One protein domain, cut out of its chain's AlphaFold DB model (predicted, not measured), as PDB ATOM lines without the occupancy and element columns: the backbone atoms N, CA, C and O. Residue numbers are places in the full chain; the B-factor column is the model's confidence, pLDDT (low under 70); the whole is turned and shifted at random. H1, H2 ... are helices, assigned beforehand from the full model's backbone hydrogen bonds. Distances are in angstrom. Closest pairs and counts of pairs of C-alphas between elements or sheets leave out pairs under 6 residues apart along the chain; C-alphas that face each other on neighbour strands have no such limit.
ATOM      1  N   SER A1120     -53.704 176.581  -4.843       51.06
ATOM      2  CA  SER A1120     -54.522 177.768  -5.095       51.06
ATOM      3  C   SER A1120     -55.802 177.793  -4.244       51.06
ATOM      4  O   SER A1120     -56.361 178.872  -4.023       51.06
ATOM      5  N   ASP A1121     -56.229 176.641  -3.725       59.00
ATOM      6  CA  ASP A1121     -57.368 176.494  -2.828       59.00
ATOM      7  C   ASP A1121     -56.989 176.757  -1.356       59.00
ATOM      8  O   ASP A1121     -56.241 176.006  -0.724       59.00
ATOM      9  N   PHE A1122     -57.556 177.826  -0.787       69.94
ATOM     10  CA  PHE A1122     -57.411 178.162   0.633       69.94
ATOM     11  C   PHE A1122     -58.135 177.170   1.558       69.94
ATOM     12  O   PHE A1122     -57.840 177.146   2.753       69.94
ATOM     13  N   SER A1123     -59.034 176.328   1.035       67.06
ATOM     14  CA  SER A1123     -59.776 175.336   1.824       67.06
ATOM     15  C   SER A1123     -58.849 174.336   2.520       67.06
ATOM     16  O   SER A1123     -59.139 173.931   3.639       67.06
ATOM     17  N   LEU A1124     -57.695 173.990   1.927       61.25
ATOM     18  CA  LEU A1124     -56.693 173.131   2.575       61.25
ATOM     19  C   LEU A1124     -56.032 173.814   3.782       61.25
ATOM     20  O   LEU A1124     -55.857 173.185   4.825       61.25
ATOM     21  N   VAL A1125     -55.707 175.107   3.667       66.44
ATOM     22  CA  VAL A1125     -55.163 175.898   4.784       66.44
ATOM     23  C   VAL A1125     -56.208 176.003   5.894       66.44
ATOM     24  O   VAL A1125     -55.900 175.741   7.054       66.44
ATOM     25  N   ASN A1126     -57.460 176.298   5.541       75.12
ATOM     26  CA  ASN A1126     -58.543 176.419   6.512       75.12
ATOM     27  C   ASN A1126     -58.882 175.079   7.177       75.12
ATOM     28  O   ASN A1126     -59.086 175.065   8.382       75.12
ATOM     29  N   LEU A1127     -58.840 173.950   6.465       62.31
ATOM     30  CA  LEU A1127     -59.040 172.617   7.050       62.31
ATOM     31  C   LEU A1127     -57.941 172.251   8.066       62.31
ATOM     32  O   LEU A1127     -58.211 171.586   9.069       62.31
ATOM     33  N   VAL A1128     -56.695 172.682   7.828       55.72
ATOM     34  CA  VAL A1128     -55.604 172.548   8.807       55.72
ATOM     35  C   VAL A1128     -55.873 173.435  10.024       55.72
ATOM     36  O   VAL A1128     -55.902 172.916  11.139       55.72
ATOM     37  N   LEU A1129     -56.157 174.727   9.823       62.44
ATOM     38  CA  LEU A1129     -56.463 175.679  10.901       62.44
ATOM     39  C   LEU A1129     -57.681 175.250  11.740       62.44
ATOM     40  O   LEU A1129     -57.634 175.321  12.965       62.44
ATOM     41  N   GLU A1130     -58.736 174.737  11.104       66.62
ATOM     42  CA  GLU A1130     -59.942 174.216  11.757       66.62
ATOM     43  C   GLU A1130     -59.641 172.996  12.634       66.62
ATOM     44  O   GLU A1130     -60.242 172.817  13.689       66.62
ATOM     45  N   SER A1131     -58.665 172.173  12.247       51.03
ATOM     46  CA  SER A1131     -58.239 171.027  13.060       51.03
ATOM     47  C   SER A1131     -57.264 171.399  14.178       51.03
ATOM     48  O   SER A1131     -57.205 170.692  15.180       51.03
ATOM     49  N   CYS A1132     -56.490 172.475  14.016       53.75
ATOM     50  CA  CYS A1132     -55.589 172.981  15.054       53.75
ATOM     51  C   CYS A1132     -56.337 173.788  16.127       53.75
ATOM     52  O   CYS A1132     -55.984 173.708  17.301       53.75
ATOM     53  N   PHE A1133     -57.355 174.564  15.737       66.88
ATOM     54  CA  PHE A1133     -57.978 175.570  16.609       66.88
ATOM     55  C   PHE A1133     -59.512 175.506  16.689       66.88
ATOM     56  O   PHE A1133     -60.114 176.231  17.480       66.88
ATOM     57  N   GLY A1134     -60.160 174.641  15.905       65.50
ATOM     58  CA  GLY A1134     -61.615 174.611  15.762       65.50
ATOM     59  C   GLY A1134     -62.143 175.639  14.747       65.50
ATOM     60  O   GLY A1134     -61.367 176.306  14.056       65.50
ATOM     61  N   PRO A1135     -63.474 175.817  14.657       72.50
ATOM     62  CA  PRO A1135     -64.127 176.629  13.619       72.50
ATOM     63  C   PRO A1135     -63.833 178.143  13.694       72.50
ATOM     64  O   PRO A1135     -64.329 178.908  12.870       72.50
ATOM     65  N   SER A1136     -63.024 178.596  14.658       72.88
ATOM     66  CA  SER A1136     -62.445 179.944  14.681       72.88
ATOM     67  C   SER A1136     -61.375 180.160  13.606       72.88
ATOM     68  O   SER A1136     -61.098 181.310  13.283       72.88
ATOM     69  N   LEU A1137     -60.737 179.097  13.091       73.38
ATOM     70  CA  LEU A1137     -59.535 179.142  12.232       73.38
ATOM     71  C   LEU A1137     -58.332 179.902  12.840       73.38
ATOM     72  O   LEU A1137     -57.322 180.122  12.173       73.38
ATOM     73  N   LEU A1138     -58.436 180.308  14.104       74.50
ATOM     74  CA  LEU A1138     -57.511 181.182  14.818       74.50
ATOM     75  C   LEU A1138     -57.217 180.577  16.190       74.50
ATOM     76  O   LEU A1138     -58.161 180.066  16.806       74.50
ATOM     77  N   PRO A1139     -55.968 180.680  16.689       70.44
ATOM     78  CA  PRO A1139     -55.597 180.218  18.018       70.44
ATOM     79  C   PRO A1139     -56.598 180.647  19.098       70.44
ATOM     80  O   PRO A1139     -57.108 181.773  19.046       70.44
ATOM     81  N   PRO A1140     -56.884 179.787  20.095       61.22
ATOM     82  CA  PRO A1140     -57.661 180.202  21.255       61.22
ATOM     83  C   PRO A1140     -57.000 181.417  21.924       61.22
ATOM     84  O   PRO A1140     -55.783 181.588  21.867       61.22
ATOM     85  N   GLN A1141     -57.804 182.259  22.580       58.47
ATOM     86  CA  GLN A1141     -57.391 183.560  23.137       58.47
ATOM     87  C   GLN A1141     -56.494 183.453  24.397       58.47
ATOM     88  O   GLN A1141     -56.576 184.277  25.301       58.47
ATOM     89  N   SER A1142     -55.651 182.422  24.480       46.22
ATOM     90  CA  SER A1142     -54.706 182.163  25.571       46.22
ATOM     91  C   SER A1142     -53.385 182.931  25.450       46.22
ATOM     92  O   SER A1142     -52.599 182.920  26.393       46.22
ATOM     93  N   SER A1143     -53.116 183.602  24.325       48.97
ATOM     94  CA  SER A1143     -52.016 184.569  24.226       48.97
ATOM     95  C   SER A1143     -52.441 185.906  24.838       48.97
ATOM     96  O   SER A1143     -53.361 186.551  24.336       48.97
ATOM     97  N   GLU A1144     -51.732 186.369  25.869       53.47
ATOM     98  CA  GLU A1144     -52.013 187.626  26.594       53.47
ATOM     99  C   GLU A1144     -51.921 188.901  25.726       53.47
ATOM    100  O   GLU A1144     -52.191 190.007  26.198       53.47
ATOM    101  N   ARG A1145     -51.501 188.775  24.462       65.50
ATOM    102  CA  ARG A1145     -51.210 189.880  23.550       65.50
ATOM    103  C   ARG A1145     -51.942 189.696  22.230       65.50
ATOM    104  O   ARG A1145     -51.832 188.665  21.575       65.50
ATOM    105  N   VAL A1146     -52.659 190.737  21.808       72.00
ATOM    106  CA  VAL A1146     -53.391 190.731  20.528       72.00
ATOM    107  C   VAL A1146     -52.445 190.884  19.329       72.00
ATOM    108  O   VAL A1146     -52.786 190.450  18.233       72.00
ATOM    109  N   THR A1147     -51.242 191.436  19.535       76.25
ATOM    110  CA  THR A1147     -50.171 191.509  18.522       76.25
ATOM    111  C   THR A1147     -49.871 190.151  17.913       76.25
ATOM    112  O   THR A1147     -49.792 190.027  16.701       76.25
ATOM    113  N   ASP A1148     -49.786 189.119  18.743       71.19
ATOM    114  CA  ASP A1148     -49.227 187.830  18.352       71.19
ATOM    115  C   ASP A1148     -50.198 187.079  17.413       71.19
ATOM    116  O   ASP A1148     -49.779 186.387  16.486       71.19
ATOM    117  N   ILE A1149     -51.511 187.298  17.589       72.44
ATOM    118  CA  ILE A1149     -52.556 186.790  16.687       72.44
ATOM    119  C   ILE A1149     -52.708 187.684  15.441       72.44
ATOM    120  O   ILE A1149     -53.020 187.172  14.367       72.44
ATOM    121  N   VAL A1150     -52.449 188.996  15.536       81.12
ATOM    122  CA  VAL A1150     -52.394 189.900  14.367       81.12
ATOM    123  C   VAL A1150     -51.218 189.540  13.453       81.12
ATOM    124  O   VAL A1150     -51.424 189.410  12.251       81.12
ATOM    125  N   ASP A1151     -50.030 189.290  14.006       74.69
ATOM    126  CA  ASP A1151     -48.838 188.861  13.264       74.69
ATOM    127  C   ASP A1151     -49.042 187.471  12.634       74.69
ATOM    128  O   ASP A1151     -48.693 187.249  11.473       74.69
ATOM    129  N   PHE A1152     -49.662 186.537  13.369       74.88
ATOM    130  CA  PHE A1152     -50.070 185.229  12.844       74.88
ATOM    131  C   PHE A1152     -51.062 185.363  11.678       74.88
ATOM    132  O   PHE A1152     -50.887 184.735  10.631       74.88
ATOM    133  N   ALA A1153     -52.080 186.211  11.832       77.44
ATOM    134  CA  ALA A1153     -53.070 186.475  10.799       77.44
ATOM    135  C   ALA A1153     -52.453 187.158   9.570       77.44
ATOM    136  O   ALA A1153     -52.679 186.693   8.456       77.44
ATOM    137  N   GLU A1154     -51.640 188.207   9.732       79.25
ATOM    138  CA  GLU A1154     -50.976 188.868   8.603       79.25
ATOM    139  C   GLU A1154     -50.020 187.899   7.887       79.25
ATOM    140  O   GLU A1154     -50.051 187.836   6.663       79.25
ATOM    141  N   ALA A1155     -49.296 187.027   8.601       72.38
ATOM    142  CA  ALA A1155     -48.463 185.988   7.981       72.38
ATOM    143  C   ALA A1155     -49.256 184.920   7.192       72.38
ATOM    144  O   ALA A1155     -48.741 184.385   6.204       72.38
ATOM    145  N   LEU A1156     -50.495 184.600   7.592       71.19
ATOM    146  CA  LEU A1156     -51.400 183.735   6.822       71.19
ATOM    147  C   LEU A1156     -51.978 184.463   5.599       71.19
ATOM    148  O   LEU A1156     -51.994 183.908   4.498       71.19
ATOM    149  N   MET A1157     -52.409 185.715   5.769       79.69
ATOM    150  CA  MET A1157     -52.965 186.530   4.684       79.69
ATOM    151  C   MET A1157     -51.893 186.947   3.661       79.69
ATOM    152  O   MET A1157     -52.202 187.042   2.479       79.69
ATOM    153  N   GLU A1158     -50.622 187.086   4.057       74.50
ATOM    154  CA  GLU A1158     -49.477 187.221   3.140       74.50
ATOM    155  C   GLU A1158     -49.301 185.986   2.241       74.50
ATOM    156  O   GLU A1158     -48.915 186.125   1.081       74.50
ATOM    157  N   MET A1159     -49.581 184.774   2.742       63.09
ATOM    158  CA  MET A1159     -49.528 183.555   1.921       63.09
ATOM    159  C   MET A1159     -50.741 183.416   0.999       63.09
ATOM    160  O   MET A1159     -50.616 182.885  -0.107       63.09
ATOM    161  N   ARG A1160     -51.926 183.857   1.440       71.69
ATOM    162  CA  ARG A1160     -53.159 183.726   0.656       71.69
ATOM    163  C   ARG A1160     -54.132 184.890   0.909       71.69
ATOM    164  O   ARG A1160     -55.099 184.716   1.650       71.69
ATOM    165  N   PRO A1161     -53.941 186.054   0.254       79.62
ATOM    166  CA  PRO A1161     -54.742 187.247   0.534       79.62
ATOM    167  C   PRO A1161     -56.229 187.052   0.220       79.62
ATOM    168  O   PRO A1161     -57.070 187.531   0.962       79.62
ATOM    169  N   GLY A1162     -56.583 186.261  -0.799       84.12
ATOM    170  CA  GLY A1162     -57.979 185.940  -1.137       84.12
ATOM    171  C   GLY A1162     -58.731 185.020  -0.153       84.12
ATOM    172  O   GLY A1162     -59.830 184.574  -0.483       84.12
ATOM    173  N   ASN A1163     -58.174 184.685   1.021       87.00
ATOM    174  CA  ASN A1163     -58.802 183.792   2.005       87.00
ATOM    175  C   ASN A1163     -59.891 184.506   2.834       87.00
ATOM    176  O   ASN A1163     -59.743 184.780   4.027       87.00
ATOM    177  N   TYR A1164     -61.025 184.785   2.192       90.50
ATOM    178  CA  TYR A1164     -62.153 185.479   2.817       90.50
ATOM    179  C   TYR A1164     -62.792 184.718   3.992       90.50
ATOM    180  O   TYR A1164     -63.416 185.344   4.844       90.50
ATOM    181  N   GLN A1165     -62.647 183.390   4.070       88.25
ATOM    182  CA  GLN A1165     -63.135 182.594   5.204       88.25
ATOM    183  C   GLN A1165     -62.341 182.903   6.481       88.25
ATOM    184  O   GLN A1165     -62.936 183.230   7.506       88.25
ATOM    185  N   LEU A1166     -61.005 182.883   6.402       86.88
ATOM    186  CA  LEU A1166     -60.143 183.282   7.515       86.88
ATOM    187  C   LEU A1166     -60.374 184.753   7.889       86.88
ATOM    188  O   LEU A1166     -60.543 185.069   9.065       86.88
ATOM    189  N   ALA A1167     -60.478 185.644   6.898       90.88
ATOM    190  CA  ALA A1167     -60.738 187.060   7.145       90.88
ATOM    191  C   ALA A1167     -62.112 187.332   7.796       90.88
ATOM    192  O   ALA A1167     -62.217 188.204   8.659       90.88
ATOM    193  N   LEU A1168     -63.153 186.552   7.468       89.75
ATOM    194  CA  LEU A1168     -64.429 186.582   8.193       89.75
ATOM    195  C   LEU A1168     -64.244 186.176   9.657       89.75
ATOM    196  O   LEU A1168     -64.779 186.847  10.537       89.75
ATOM    197  N   CYS A1169     -63.490 185.112   9.943       88.06
ATOM    198  CA  CYS A1169     -63.246 184.670  11.317       88.06
ATOM    199  C   CYS A1169     -62.419 185.685  12.127       88.06
ATOM    200  O   CYS A1169     -62.754 185.956  13.283       88.06
ATOM    201  N   ILE A1170     -61.430 186.338  11.505       87.81
ATOM    202  CA  ILE A1170     -60.694 187.477  12.079       87.81
ATOM    203  C   ILE A1170     -61.672 188.615  12.411       87.81
ATOM    204  O   ILE A1170     -61.743 189.058  13.558       87.81
ATOM    205  N   CYS A1171     -62.508 189.038  11.457       87.81
ATOM    206  CA  CYS A1171     -63.533 190.052  11.707       87.81
ATOM    207  C   CYS A1171     -64.533 189.659  12.803       87.81
ATOM    208  O   CYS A1171     -64.959 190.534  13.556       87.81
ATOM    209  N   LYS A1172     -64.923 188.382  12.911       87.25
ATOM    210  CA  LYS A1172     -65.869 187.896  13.932       87.25
ATOM    211  C   LYS A1172     -65.247 187.923  15.325       87.25
ATOM    212  O   LYS A1172     -65.916 188.308  16.276       87.25
ATOM    213  N   THR A1173     -63.970 187.561  15.421       82.88
ATOM    214  CA  THR A1173     -63.227 187.488  16.687       82.88
ATOM    215  C   THR A1173     -62.866 188.874  17.224       82.88
ATOM    216  O   THR A1173     -62.898 189.085  18.434       82.88
ATOM    217  N   TYR A1174     -62.554 189.831  16.340       77.19
ATOM    218  CA  TYR A1174     -62.016 191.139  16.736       77.19
ATOM    219  C   TYR A1174     -62.971 192.332  16.607       77.19
ATOM    220  O   TYR A1174     -62.627 193.420  17.079       77.19
ATOM    221  N   SER A1175     -64.168 192.175  16.025       70.38
ATOM    222  CA  SER A1175     -65.123 193.288  15.931       70.38
ATOM    223  C   SER A1175     -65.561 193.769  17.318       70.38
ATOM    224  O   SER A1175     -66.282 193.058  18.014       70.38
ATOM    225  N   GLY A1176     -65.161 194.989  17.685       65.88
ATOM    226  CA  GLY A1176     -65.516 195.626  18.959       65.88
ATOM    227  C   GLY A1176     -64.445 195.563  20.055       65.88
ATOM    228  O   GLY A1176     -64.649 196.162  21.103       65.88
ATOM    229  N   VAL A1177     -63.298 194.906  19.830       70.69
ATOM    230  CA  VAL A1177     -62.199 194.852  20.824       70.69
ATOM    231  C   VAL A1177     -61.470 196.199  20.932       70.69
ATOM    232  O   VAL A1177     -61.169 196.679  22.021       70.69
ATOM    233  N   ASN A1178     -61.175 196.814  19.788       77.88
ATOM    234  CA  ASN A1178     -60.555 198.134  19.656       77.88
ATOM    235  C   ASN A1178     -60.910 198.675  18.260       77.88
ATOM    236  O   ASN A1178     -60.966 197.890  17.308       77.88
ATOM    237  N   ALA A1179     -61.127 199.985  18.112       80.38
ATOM    238  CA  ALA A1179     -61.383 200.621  16.818       80.38
ATOM    239  C   ALA A1179     -60.268 200.327  15.795       80.38
ATOM    240  O   ALA A1179     -60.562 199.903  14.680       80.38
ATOM    241  N   SER A1180     -58.994 200.436  16.190       81.75
ATOM    242  CA  SER A1180     -57.843 200.197  15.301       81.75
ATOM    243  C   SER A1180     -57.765 198.750  14.801       81.75
ATOM    244  O   SER A1180     -57.456 198.508  13.637       81.75
ATOM    245  N   ILE A1181     -58.075 197.783  15.670       83.25
ATOM    246  CA  ILE A1181     -58.027 196.347  15.341       83.25
ATOM    247  C   ILE A1181     -59.270 195.950  14.535       83.25
ATOM    248  O   ILE A1181     -59.165 195.191  13.575       83.25
ATOM    249  N   SER A1182     -60.434 196.527  14.852       82.38
ATOM    250  CA  SER A1182     -61.660 196.354  14.062       82.38
ATOM    251  C   SER A1182     -61.476 196.899  12.640       82.38
ATOM    252  O   SER A1182     -61.846 196.226  11.683       82.38
ATOM    253  N   PHE A1183     -60.838 198.068  12.495       85.38
ATOM    254  CA  PHE A1183     -60.475 198.661  11.206       85.38
ATOM    255  C   PHE A1183     -59.485 197.789  10.421       85.38
ATOM    256  O   PHE A1183     -59.741 197.499   9.255       85.38
ATOM    257  N   TRP A1184     -58.398 197.317  11.050       88.81
ATOM    258  CA  TRP A1184     -57.443 196.387  10.424       88.81
ATOM    259  C   TRP A1184     -58.140 195.114   9.924       88.81
ATOM    260  O   TRP A1184     -58.049 194.796   8.739       88.81
ATOM    261  N   ALA A1185     -58.903 194.439  10.789       88.44
ATOM    262  CA  ALA A1185     -59.617 193.212  10.445       88.44
ATOM    263  C   ALA A1185     -60.583 193.437   9.273       88.44
ATOM    264  O   ALA A1185     -60.633 192.648   8.332       88.44
ATOM    265  N   SER A1186     -61.329 194.546   9.303       87.50
ATOM    266  CA  SER A1186     -62.253 194.930   8.235       87.50
ATOM    267  C   SER A1186     -61.557 195.254   6.917       87.50
ATOM    268  O   SER A1186     -62.031 194.807   5.875       87.50
ATOM    269  N   ALA A1187     -60.422 195.956   6.939       88.88
ATOM    270  CA  ALA A1187     -59.623 196.207   5.742       88.88
ATOM    271  C   ALA A1187     -59.105 194.893   5.129       88.88
ATOM    272  O   ALA A1187     -59.243 194.695   3.921       88.88
ATOM    273  N   VAL A1188     -58.608 193.969   5.963       90.06
ATOM    274  CA  VAL A1188     -58.210 192.611   5.551       90.06
ATOM    275  C   VAL A1188     -59.391 191.860   4.925       90.06
ATOM    276  O   VAL A1188     -59.237 191.290   3.848       90.06
ATOM    277  N   LEU A1189     -60.587 191.899   5.525       92.00
ATOM    278  CA  LEU A1189     -61.788 191.266   4.964       92.00
ATOM    279  C   LEU A1189     -62.196 191.854   3.607       92.00
ATOM    280  O   LEU A1189     -62.513 191.088   2.697       92.00
ATOM    281  N   MET A1190     -62.173 193.180   3.433       90.38
ATOM    282  CA  MET A1190     -62.506 193.769   2.132       90.38
ATOM    283  C   MET A1190     -61.501 193.360   1.056       90.38
ATOM    284  O   MET A1190     -61.909 192.933  -0.022       90.38
ATOM    285  N   ASP A1191     -60.203 193.445   1.355       90.25
ATOM    286  CA  ASP A1191     -59.139 193.065   0.421       90.25
ATOM    287  C   ASP A1191     -59.242 191.576   0.042       90.25
ATOM    288  O   ASP A1191     -59.225 191.221  -1.139       90.25
ATOM    289  N   SER A1192     -59.523 190.713   1.025       91.94
ATOM    290  CA  SER A1192     -59.757 189.278   0.811       91.94
ATOM    291  C   SER A1192     -60.922 188.997  -0.131       91.94
ATOM    292  O   SER A1192     -60.824 188.137  -1.001       91.94
ATOM    293  N   LEU A1193     -62.031 189.727   0.016       92.75
ATOM    294  CA  LEU A1193     -63.200 189.598  -0.856       92.75
ATOM    295  C   LEU A1193     -62.944 190.165  -2.255       92.75
ATOM    296  O   LEU A1193     -63.480 189.657  -3.239       92.75
ATOM    297  N   PHE A1194     -62.109 191.199  -2.367       90.19
ATOM    298  CA  PHE A1194     -61.764 191.817  -3.645       90.19
ATOM    299  C   PHE A1194     -60.777 190.959  -4.456       90.19
ATOM    300  O   PHE A1194     -60.807 191.038  -5.688       90.19
ATOM    301  N   GLN A1195     -59.959 190.145  -3.772       85.81
ATOM    302  CA  GLN A1195     -58.983 189.197  -4.328       85.81
ATOM    303  C   GLN A1195     -59.465 187.727  -4.344       85.81
ATOM    304  O   GLN A1195     -58.706 186.834  -4.723       85.81
ATOM    305  N   ALA A1196     -60.709 187.446  -3.938       86.06
ATOM    306  CA  ALA A1196     -61.256 186.089  -3.870       86.06
ATOM    307  C   ALA A1196     -61.359 185.430  -5.262       86.06
ATOM    308  O   ALA A1196     -62.090 185.903  -6.137       86.06
ATOM    309  N   VAL A1197     -60.660 184.303  -5.446       76.19
ATOM    310  CA  VAL A1197     -60.742 183.446  -6.640       76.19
ATOM    311  C   VAL A1197     -60.911 181.985  -6.189       76.19
ATOM    312  O   VAL A1197     -59.984 181.455  -5.575       76.19
ATOM    313  N   PRO A1198     -62.048 181.317  -6.484       79.06
ATOM    314  CA  PRO A1198     -63.251 181.869  -7.114       79.06
ATOM    315  C   PRO A1198     -63.913 182.967  -6.265       79.06
ATOM    316  O   PRO A1198     -63.656 183.104  -5.070       79.06
ATOM    317  N   VAL A1199     -64.772 183.757  -6.909       87.38
ATOM    318  CA  VAL A1199     -65.498 184.868  -6.279       87.38
ATOM    319  C   VAL A1199     -66.344 184.367  -5.103       87.38
ATOM    320  O   VAL A1199     -67.142 183.443  -5.257       87.38
ATOM    321  N   ALA A1200     -66.193 185.006  -3.940       88.75
ATOM    322  CA  ALA A1200     -66.921 184.644  -2.724       88.75
ATOM    323  C   ALA A1200     -68.456 184.771  -2.906       88.75
ATOM    324  O   ALA A1200     -68.893 185.784  -3.457       88.75
ATOM    325  N   PRO A1201     -69.281 183.817  -2.418       90.06
ATOM    326  CA  PRO A1201     -70.741 183.826  -2.600       90.06
ATOM    327  C   PRO A1201     -71.460 185.070  -2.053       90.06
ATOM    328  O   PRO A1201     -71.035 185.652  -1.058       90.06
TER     329      PRO A1201
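Overview. This is residues 1120 to 1201 of the 1277 residues of the protein "Putative zinc-finger domain-containing protein" of Cynara cardunculus var. scolymus (UniProt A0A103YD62). Three helices, H2, H3 and H4, stand side by side in an up-and-down bundle; H3 and H4 make a tightly joined hairpin, while H2 sits more loosely beside them. H1 lies by H3 on the side away from H4, and a long loop leads from it to H2. The printed part has 82 residues with four named helices, H1 to H4 in order, and no named strand: it is all helix. It is compact, with a radius of gyration of the C-alphas of 12.0 A and spans of 35 by 27 by 20 A.

Along the chain. Find C-alpha 1123 at (-59.776, 175.336, 1.824); from there H1 runs to residue 1133, 14.9 A. Next, H2 takes residues 1146 to 1159, 20.3 A, and H3 residues 1164 to 1174, 15.0 A. H4, residues 1179 to 1194, is the longest at 22.3 A and ends at C-alpha 1194, (-61.764, 191.817, -3.645).

Arrangement. Look first at the hairpin of H3 and H4, which touch at a shallow tilt of 12 degrees, opposite ways; their closest C-alphas, of Ala 1167 and Leu 1189, are 4.9 A apart. H2 and H3 are close but not clearly touching, with the C-alphas of Ala 1153 and Ile 1170 closest at 7.8 A. H2 and H4 are near each other. H1 and H3 are close but not clearly touching, closest at the C-alphas of Asn 1126 and Leu 1166, 7.1 A. H1 is apart from H2 and H4. Every O i to N i+4 pair is within hydrogen-bond range in H1, H3 and H4, and 9 of 10 in H2.

Size, cuts and confidence. The C-alphas farthest apart, of Glu 1144 and Pro 1198, are 36.0 A apart. The printed part has no cut. The link from H1 to H2, residues 1134 to 1145, is long; the other two are tight. Mean pLDDT of the printed part is 76.0, and 22 residues are under 70, among them 1127 to 1134 and 1140 to 1145.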